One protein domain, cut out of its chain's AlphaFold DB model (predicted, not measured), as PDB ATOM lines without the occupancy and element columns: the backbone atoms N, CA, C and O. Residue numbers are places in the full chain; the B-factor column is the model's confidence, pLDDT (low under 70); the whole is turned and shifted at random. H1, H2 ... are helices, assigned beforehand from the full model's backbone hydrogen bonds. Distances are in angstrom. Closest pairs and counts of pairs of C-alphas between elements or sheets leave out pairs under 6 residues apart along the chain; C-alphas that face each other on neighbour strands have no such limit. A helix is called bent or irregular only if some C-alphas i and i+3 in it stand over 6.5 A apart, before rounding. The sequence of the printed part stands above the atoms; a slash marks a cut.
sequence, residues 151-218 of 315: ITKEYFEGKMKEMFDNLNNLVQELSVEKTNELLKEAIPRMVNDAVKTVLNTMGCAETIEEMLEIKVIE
ATOM      1  N   ILE A 151     214.560 243.572 256.972       63.03
ATOM      2  CA  ILE A 151     215.214 244.782 256.478       63.03
ATOM      3  C   ILE A 151     215.212 245.820 257.589       63.03
ATOM      4  O   ILE A 151     214.166 246.395 257.899       63.03
ATOM      5  N   THR A 152     216.371 246.023 258.204       79.69
ATOM      6  CA  THR A 152     216.475 246.980 259.289       79.69
ATOM      7  C   THR A 152     216.324 248.382 258.713       79.69
ATOM      8  O   THR A 152     216.562 248.630 257.522       79.69
ATOM      9  N   LYS A 153     215.904 249.319 259.560       74.94
ATOM     10  CA  LYS A 153     215.809 250.731 259.187       74.94
ATOM     11  C   LYS A 153     217.135 251.218 258.588       74.94
ATOM     12  O   LYS A 153     217.123 251.877 257.552       74.94
ATOM     13  N   GLU A 154     218.259 250.789 259.162       79.19
ATOM     14  CA  GLU A 154     219.608 251.134 258.706       79.19
ATOM     15  C   GLU A 154     219.899 250.616 257.291       79.19
ATOM     16  O   GLU A 154     220.539 251.315 256.507       79.19
ATOM     17  N   TYR A 155     219.408 249.427 256.916       81.19
ATOM     18  CA  TYR A 155     219.568 248.918 255.550       81.19
ATOM     19  C   TYR A 155     218.843 249.807 254.539       81.19
ATOM     20  O   TYR A 155     219.406 250.165 253.501       81.19
ATOM     21  N   PHE A 156     217.590 250.168 254.830       74.25
ATOM     22  CA  PHE A 156     216.796 250.989 253.919       74.25
ATOM     23  C   PHE A 156     217.366 252.406 253.814       74.25
ATOM     24  O   PHE A 156     217.504 252.935 252.712       74.25
ATOM     25  N   GLU A 157     217.764 252.996 254.940       76.94
ATOM     26  CA  GLU A 157     218.427 254.301 254.975       76.94
ATOM     27  C   GLU A 157     219.759 254.280 254.220       76.94
ATOM     28  O   GLU A 157     220.015 255.173 253.410       76.94
ATOM     29  N   GLY A 158     220.566 253.228 254.392       86.88
ATOM     30  CA  GLY A 158     221.811 253.035 253.654       86.88
ATOM     31  C   GLY A 158     221.593 252.938 252.143       86.88
ATOM     32  O   GLY A 158     222.290 253.602 251.376       86.88
ATOM     33  N   LYS A 159     220.580 252.179 251.702       82.50
ATOM     34  CA  LYS A 159     220.246 252.044 250.274       82.50
ATOM     35  C   LYS A 159     219.670 253.319 249.668       82.50
ATOM     36  O   LYS A 159     220.026 253.674 248.545       82.50
ATOM     37  N   MET A 160     218.846 254.044 250.418       73.12
ATOM     38  CA  MET A 160     218.345 255.352 249.999       73.12
ATOM     39  C   MET A 160     219.481 256.369 249.882       73.12
ATOM     40  O   MET A 160     219.536 257.104 248.899       73.12
ATOM     41  N   LYS A 161     220.420 256.379 250.835       86.12
ATOM     42  CA  LYS A 161     221.610 257.232 250.785       86.12
ATOM     43  C   LYS A 161     222.476 256.918 249.564       86.12
ATOM     44  O   LYS A 161     222.784 257.830 248.809       86.12
ATOM     45  N   GLU A 162     222.772 255.642 249.307       86.25
ATOM     46  CA  GLU A 162     223.523 255.201 248.120       86.25
ATOM     47  C   GLU A 162     222.847 255.656 246.814       86.25
ATOM     48  O   GLU A 162     223.501 256.182 245.912       86.25
ATOM     49  N   MET A 163     221.521 255.515 246.720       81.88
ATOM     50  CA  MET A 163     220.749 255.999 245.574       81.88
ATOM     51  C   MET A 163     220.865 257.521 245.413       81.88
ATOM     52  O   MET A 163     221.089 258.000 244.301       81.88
ATOM     53  N   PHE A 164     220.741 258.288 246.500       78.38
ATOM     54  CA  PHE A 164     220.869 259.744 246.449       78.38
ATOM     55  C   PHE A 164     222.288 260.208 246.129       78.38
ATOM     56  O   PHE A 164     222.431 261.160 245.371       78.38
ATOM     57  N   ASP A 165     223.325 259.539 246.624       84.25
ATOM     58  CA  ASP A 165     224.718 259.858 246.302       84.25
ATOM     59  C   ASP A 165     225.009 259.596 244.816       84.25
ATOM     60  O   ASP A 165     225.595 260.438 244.128       84.25
ATOM     61  N   ASN A 166     224.501 258.482 244.277       83.00
ATOM     62  CA  ASN A 166     224.571 258.180 242.847       83.00
ATOM     63  C   ASN A 166     223.835 259.231 242.003       83.00
ATOM     64  O   ASN A 166     224.354 259.674 240.976       83.00
ATOM     65  N   LEU A 167     222.657 259.675 242.450       77.31
ATOM     66  CA  LEU A 167     221.915 260.747 241.792       77.31
ATOM     67  C   LEU A 167     222.647 262.087 241.900       77.31
ATOM     68  O   LEU A 167     222.780 262.766 240.894       77.31
ATOM     69  N   ASN A 168     223.188 262.461 243.058       78.81
ATOM     70  CA  ASN A 168     223.893 263.730 243.261       78.81
ATOM     71  C   ASN A 168     225.132 263.864 242.364       78.81
ATOM     72  O   ASN A 168     225.397 264.950 241.846       78.81
ATOM     73  N   ASN A 169     225.835 262.757 242.107       83.69
ATOM     74  CA  ASN A 169     226.946 262.716 241.154       83.69
ATOM     75  C   ASN A 169     226.495 262.907 239.692       83.69
ATOM     76  O   ASN A 169     227.256 263.419 238.876       83.69
ATOM     77  N   LEU A 170     225.255 262.534 239.360       78.12
ATOM     78  CA  LEU A 170     224.641 262.721 238.039       78.12
ATOM     79  C   LEU A 170     223.920 264.080 237.899       78.12
ATOM     80  O   LEU A 170     223.764 264.600 236.795       78.12
ATOM     81  N   VAL A 171     223.463 264.660 239.013       57.06
ATOM     82  CA  VAL A 171     222.535 265.803 239.065       57.06
ATOM     83  C   VAL A 171     223.187 267.140 238.727       57.06
ATOM     84  O   VAL A 171     222.464 268.057 238.341       57.06
ATOM     85  N   GLN A 172     224.520 267.269 238.749       70.06
ATOM     86  CA  GLN A 172     225.161 268.511 238.285       70.06
ATOM     87  C   GLN A 172     224.810 268.874 236.824       70.06
ATOM     88  O   GLN A 172     224.940 270.038 236.455       70.06
ATOM     89  N   GLU A 173     224.277 267.935 236.026       71.62
ATOM     90  CA  GLU A 173     223.849 268.172 234.637       71.62
ATOM     91  C   GLU A 173     222.385 267.791 234.321       71.62
ATOM     92  O   GLU A 173     221.954 267.913 233.170       71.62
ATOM     93  N   LEU A 174     221.585 267.337 235.294       79.06
ATOM     94  CA  LEU A 174     220.238 266.811 235.022       79.06
ATOM     95  C   LEU A 174     219.118 267.804 235.351       79.06
ATOM     96  O   LEU A 174     219.067 268.400 236.424       79.06
ATOM     97  N   SER A 175     218.166 267.941 234.423       89.31
ATOM     98  CA  SER A 175     216.918 268.664 234.665       89.31
ATOM     99  C   SER A 175     216.024 267.907 235.656       89.31
ATOM    100  O   SER A 175     216.067 266.680 235.740       89.31
ATOM    101  N   VAL A 176     215.152 268.640 236.359       75.44
ATOM    102  CA  VAL A 176     214.175 268.081 237.318       75.44
ATOM    103  C   VAL A 176     213.341 266.949 236.703       75.44
ATOM    104  O   VAL A 176     213.096 265.935 237.349       75.44
ATOM    105  N   GLU A 177     212.942 267.096 235.440       84.31
ATOM    106  CA  GLU A 177     212.162 266.093 234.710       84.31
ATOM    107  C   GLU A 177     212.933 264.778 234.537       84.31
ATOM    108  O   GLU A 177     212.401 263.702 234.793       84.31
ATOM    109  N   LYS A 178     214.225 264.860 234.212       85.75
ATOM    110  CA  LYS A 178     215.074 263.681 234.028       85.75
ATOM    111  C   LYS A 178     215.429 263.009 235.359       85.75
ATOM    112  O   LYS A 178     215.527 261.787 235.415       85.75
ATOM    113  N   THR A 179     215.537 263.781 236.442       79.19
ATOM    114  CA  THR A 179     215.657 263.247 237.809       79.19
ATOM    115  C   THR A 179     214.403 262.477 238.228       79.19
ATOM    116  O   THR A 179     214.514 261.406 238.822       79.19
ATOM    117  N   ASN A 180     213.208 262.970 237.887       79.69
ATOM    118  CA  ASN A 180     211.958 262.269 238.182       79.69
ATOM    119  C   ASN A 180     211.844 260.943 237.416       79.69
ATOM    120  O   ASN A 180     211.426 259.948 238.003       79.69
ATOM    121  N   GLU A 181     212.247 260.904 236.145       88.50
ATOM    122  CA  GLU A 181     212.289 259.654 235.372       88.50
ATOM    123  C   GLU A 181     213.284 258.640 235.961       88.50
ATOM    124  O   GLU A 181     212.947 257.469 236.122       88.50
ATOM    125  N   LEU A 182     214.466 259.090 236.400       84.75
ATOM    126  CA  LEU A 182     215.430 258.219 237.082       84.75
ATOM    127  C   LEU A 182     214.885 257.662 238.404       84.75
ATOM    128  O   LEU A 182     215.080 256.486 238.700       84.75
ATOM    129  N   LEU A 183     214.174 258.473 239.192       79.31
ATOM    130  CA  LEU A 183     213.552 258.017 240.439       79.31
ATOM    131  C   LEU A 183     212.427 257.004 240.195       79.31
ATOM    132  O   LEU A 183     212.316 256.035 240.950       79.31
ATOM    133  N   LYS A 184     211.626 257.187 239.135       83.69
ATOM    134  CA  LYS A 184     210.588 256.223 238.731       83.69
ATOM    135  C   LYS A 184     211.170 254.846 238.415       83.69
ATOM    136  O   LYS A 184     210.504 253.851 238.677       83.69
ATOM    137  N   GLU A 185     212.388 254.775 237.882       85.50
ATOM    138  CA  GLU A 185     213.069 253.510 237.582       85.50
ATOM    139  C   GLU A 185     213.837 252.945 238.793       85.50
ATOM    140  O   GLU A 185     213.799 251.740 239.054       85.50
ATOM    141  N   ALA A 186     214.521 253.803 239.554       79.50
ATOM    142  CA  ALA A 186     215.408 253.391 240.640       79.50
ATOM    143  C   ALA A 186     214.655 252.859 241.869       79.50
ATOM    144  O   ALA A 186     215.067 251.857 242.455       79.50
ATOM    145  N   ILE A 187     213.531 253.484 242.240       79.94
ATOM    146  CA  ILE A 187     212.771 253.095 243.436       79.94
ATOM    147  C   ILE A 187     212.207 251.668 243.310       79.94
ATOM    148  O   ILE A 187     212.449 250.864 244.214       79.94
ATOM    149  N   PRO A 188     211.519 251.280 242.212       81.69
ATOM    150  CA  PRO A 188     211.054 249.905 242.042       81.69
ATOM    151  C   PRO A 188     212.187 248.879 242.050       81.69
ATOM    152  O   PRO A 188     212.015 247.801 242.616       81.69
ATOM    153  N   ARG A 189     213.352 249.208 241.470       83.88
ATOM    154  CA  ARG A 189     214.532 248.329 241.503       83.88
ATOM    155  C   ARG A 189     215.037 248.110 242.920       83.88
ATOM    156  O   ARG A 189     215.193 246.967 243.324       83.88
ATOM    157  N   MET A 190     215.191 249.181 243.696       81.44
ATOM    158  CA  MET A 190     215.617 249.094 245.093       81.44
ATOM    159  C   MET A 190     214.641 248.260 245.931       81.44
ATOM    160  O   MET A 190     215.065 247.419 246.720       81.44
ATOM    161  N   VAL A 191     213.332 248.456 245.743       76.62
ATOM    162  CA  VAL A 191     212.303 247.654 246.422       76.62
ATOM    163  C   VAL A 191     212.397 246.184 246.006       76.62
ATOM    164  O   VAL A 191     212.302 245.305 246.859       76.62
ATOM    165  N   ASN A 192     212.623 245.901 244.724       82.06
ATOM    166  CA  ASN A 192     212.775 244.534 244.234       82.06
ATOM    167  C   ASN A 192     214.034 243.859 244.802       82.06
ATOM    168  O   ASN A 192     213.964 242.722 245.259       82.06
ATOM    169  N   ASP A 193     215.160 244.571 244.869       81.88
ATOM    170  CA  ASP A 193     216.415 244.067 245.440       81.88
ATOM    171  C   ASP A 193     216.297 243.802 246.945       81.88
ATOM    172  O   ASP A 193     216.756 242.773 247.447       81.88
ATOM    173  N   ALA A 194     215.631 244.705 247.665       76.88
ATOM    174  CA  ALA A 194     215.298 244.563 249.076       76.88
ATOM    175  C   ALA A 194     214.447 243.306 249.322       76.88
ATOM    176  O   ALA A 194     214.789 242.460 250.152       76.88
ATOM    177  N   VAL A 195     213.379 243.137 248.541       77.06
ATOM    178  CA  VAL A 195     212.506 241.958 248.599       77.06
ATOM    179  C   VAL A 195     213.286 240.687 248.254       77.06
ATOM    180  O   VAL A 195     213.233 239.724 249.018       77.06
ATOM    181  N   LYS A 196     214.081 240.683 247.175       82.25
ATOM    182  CA  LYS A 196     214.920 239.538 246.781       82.25
ATOM    183  C   LYS A 196     215.910 239.165 247.885       82.25
ATOM    184  O   LYS A 196     216.071 237.985 248.181       82.25
ATOM    185  N   THR A 197     216.519 240.151 248.543       82.56
ATOM    186  CA  THR A 197     217.450 239.934 249.661       82.56
ATOM    187  C   THR A 197     216.765 239.232 250.830       82.56
ATOM    188  O   THR A 197     217.254 238.200 251.280       82.56
ATOM    189  N   VAL A 198     215.604 239.725 251.278       73.06
ATOM    190  CA  VAL A 198     214.833 239.095 252.369       73.06
ATOM    191  C   VAL A 198     214.490 237.654 252.029       73.06
ATOM    192  O   VAL A 198     214.692 236.745 252.830       73.06
ATOM    193  N   LEU A 199     214.000 237.434 250.816       76.25
ATOM    194  CA  LEU A 199     213.574 236.118 250.369       76.25
ATOM    195  C   LEU A 199     214.741 235.136 250.266       76.25
ATOM    196  O   LEU A 199     214.590 233.970 250.635       76.25
ATOM    197  N   ASN A 200     215.909 235.603 249.825       79.94
ATOM    198  CA  ASN A 200     217.128 234.801 249.811       79.94
ATOM    199  C   ASN A 200     217.557 234.418 251.229       79.94
ATOM    200  O   ASN A 200     217.842 233.248 251.480       79.94
ATOM    201  N   THR A 201     217.532 235.369 252.166       79.31
ATOM    202  CA  THR A 201     217.845 235.125 253.583       79.31
ATOM    203  C   THR A 201     216.882 234.120 254.217       79.31
ATOM    204  O   THR A 201     217.287 233.303 255.039       79.31
ATOM    205  N   MET A 202     215.617 234.112 253.789       69.81
ATOM    206  CA  MET A 202     214.609 233.143 254.234       69.81
ATOM    207  C   MET A 202     214.747 231.752 253.587       69.81
ATOM    208  O   MET A 202     213.964 230.857 253.907       69.81
ATOM    209  N   GLY A 203     215.704 231.546 252.672       85.00
ATOM    210  CA  GLY A 203     215.853 230.295 251.922       85.00
ATOM    211  C   GLY A 203     214.785 230.088 250.839       85.00
ATOM    212  O   GLY A 203     214.610 228.975 250.350       85.00
ATOM    213  N   CYS A 204     214.075 231.151 250.449       71.81
ATOM    214  CA  CYS A 204     213.030 231.141 249.419       71.81
ATOM    215  C   CYS A 204     213.552 231.539 248.021       71.81
ATOM    216  O   CYS A 204     212.749 231.727 247.107       71.81
ATOM    217  N   ALA A 205     214.875 231.672 247.851       67.44
ATOM    218  CA  ALA A 205     215.538 232.175 246.640       67.44
ATOM    219  C   ALA A 205     215.103 231.450 245.353       67.44
ATOM    220  O   ALA A 205     214.688 232.080 244.382       67.44
ATOM    221  N   GLU A 206     215.135 230.114 245.373       61.09
ATOM    222  CA  GLU A 206     214.888 229.271 244.194       61.09
ATOM    223  C   GLU A 206     213.416 229.280 243.751       61.09
ATOM    224  O   GLU A 206     213.112 229.024 242.594       61.09
ATOM    225  N   THR A 207     212.481 229.587 244.657       57.00
ATOM    226  CA  THR A 207     211.036 229.512 244.359       57.00
ATOM    227  C   THR A 207     210.508 230.793 243.702       57.00
ATOM    228  O   THR A 207     209.400 230.806 243.172       57.00
ATOM    229  N   ILE A 208     211.274 231.887 243.755       54.56
ATOM    230  CA  ILE A 208     210.778 233.229 243.421       54.56
ATOM    231  C   ILE A 208     211.380 233.774 242.134       54.56
ATOM    232  O   ILE A 208     210.718 234.565 241.463       54.56
ATOM    233  N   GLU A 209     212.564 233.311 241.737       53.66
ATOM    234  CA  GLU A 209     213.100 233.608 240.407       53.66
ATOM    235  C   GLU A 209     212.095 233.166 239.325       53.66
ATOM    236  O   GLU A 209     211.734 233.975 238.475       53.66
ATOM    237  N   GLU A 210     211.459 231.997 239.497       54.28
ATOM    238  CA  GLU A 210     210.355 231.536 238.641       54.28
ATOM    239  C   GLU A 210     209.097 232.433 238.714       54.28
ATOM    240  O   GLU A 210     208.442 232.656 237.701       54.28
ATOM    241  N   MET A 211     208.731 232.991 239.878       42.72
ATOM    242  CA  MET A 211     207.513 233.815 240.020       42.72
ATOM    243  C   MET A 211     207.676 235.258 239.519       42.72
ATOM    244  O   MET A 211     206.723 235.832 238.985       42.72
ATOM    245  N   LEU A 212     208.849 235.868 239.707       43.84
ATOM    246  CA  LEU A 212     209.134 237.231 239.245       43.84
ATOM    247  C   LEU A 212     209.433 237.265 237.741       43.84
ATOM    248  O   LEU A 212     209.001 238.200 237.068       43.84
ATOM    249  N   GLU A 213     210.083 236.233 237.198       42.38
ATOM    250  CA  GLU A 213     210.341 236.098 235.759       42.38
ATOM    251  C   GLU A 213     209.035 235.965 234.955       42.38
ATOM    252  O   GLU A 213     208.856 236.650 233.946       42.38
ATOM    253  N   ILE A 214     208.053 235.203 235.459       31.75
ATOM    254  CA  ILE A 214     206.724 235.065 234.829       31.75
ATOM    255  C   ILE A 214     205.982 236.412 234.758       31.75
ATOM    256  O   ILE A 214     205.344 236.718 233.751       31.75
ATOM    257  N   LYS A 215     206.099 237.259 235.789       37.50
ATOM    258  CA  LYS A 215     205.407 238.560 235.837       37.50
ATOM    259  C   LYS A 215     206.047 239.636 234.959       37.50
ATOM    260  O   LYS A 215     205.344 240.538 234.514       37.50
ATOM    261  N   VAL A 216     207.355 239.552 234.704       31.70
ATOM    262  CA  VAL A 216     208.066 240.499 233.827       31.70
ATOM    263  C   VAL A 216     207.834 240.167 232.346       31.70
ATOM    264  O   VAL A 216     207.729 241.084 231.535       31.70
ATOM    265  N   ILE A 217     207.653 238.889 231.991       30.28
ATOM    266  CA  ILE A 217     207.345 238.463 230.611       30.28
ATOM    267  C   ILE A 217     205.908 238.846 230.197       30.28
ATOM    268  O   ILE A 217     205.680 239.203 229.042       30.28
ATOM    269  N   GLU A 218     204.940 238.857 231.123       35.69
ATOM    270  CA  GLU A 218     203.544 239.239 230.826       35.69
ATOM    271  C   GLU A 218     203.308 240.752 230.635       35.69
ATOM    272  O   GLU A 218     202.272 241.137 230.095       35.69
TER     273      GLU A 218
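This is residues 151 to 218 of the 315 residues of an uncharacterized protein of Tanacetum cinerariifolium (UniProt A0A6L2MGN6). A flat, open zigzag of three helices: the long H2 runs through the middle, H1 folds back along one side of it as a helical hairpin, and H3 turns back from its other end and splays away with a free tip, residues 213 to 218. The printed part has 68 residues with three named helices, in the order H1, H2, H3, and no named strand; the class is all helix. The whole is loose, with a radius of gyration of the C-alphas of 14.8 A, and spans 42 by 33 by 13 A.

H2, the longest helix, holds residues 176 to 201 and measures 36.9 A from C-alpha 176 at (214.175, 268.081, 237.318) to C-alpha 201. H1, residues 153 to 171, begins with C-alpha 153 at (215.809, 250.731, 259.187) and measures 26.0 A. H3, residues 205 to 217, measures 19.1 A and ends with C-alpha 217 at (207.345, 238.463, 230.611). H2 and H3 are neither bent nor irregular, but only just: C-alphas 185 and 188 are 6.1 A apart, as are C-alphas 207 and 210.

H2 touches H1 with residues 179 to 190 alone; the closest C-alphas, those of Val 171 and Thr 179, are 7.4 A apart. The two form a helical hairpin and run opposite ways at a shallow tilt of 32 degrees. H2 and H3 are close but not clearly touching, with the closest C-alphas, those of Leu 199 and Ala 205, 5.8 A apart. They run opposite ways at a shallow tilt of 33 degrees, only just short of steep. H1 and H3 are apart. Every O i to N i+4 pair is within hydrogen-bond range in H1, against 20 of 22 in H2 and 5 of 9 in H3.

The C-alphas farthest apart, those of Glu 173 and Gly 203, are 42.4 A apart. The printed part has no cut, and both links are tight. Residues 172 to 178, of which 176 to 178 belong to H2, stand free. The mean pLDDT of the printed part is 72.5; residues 151, 171, 202 and 205 to 218 are under 70, and H3 has a mean of 47.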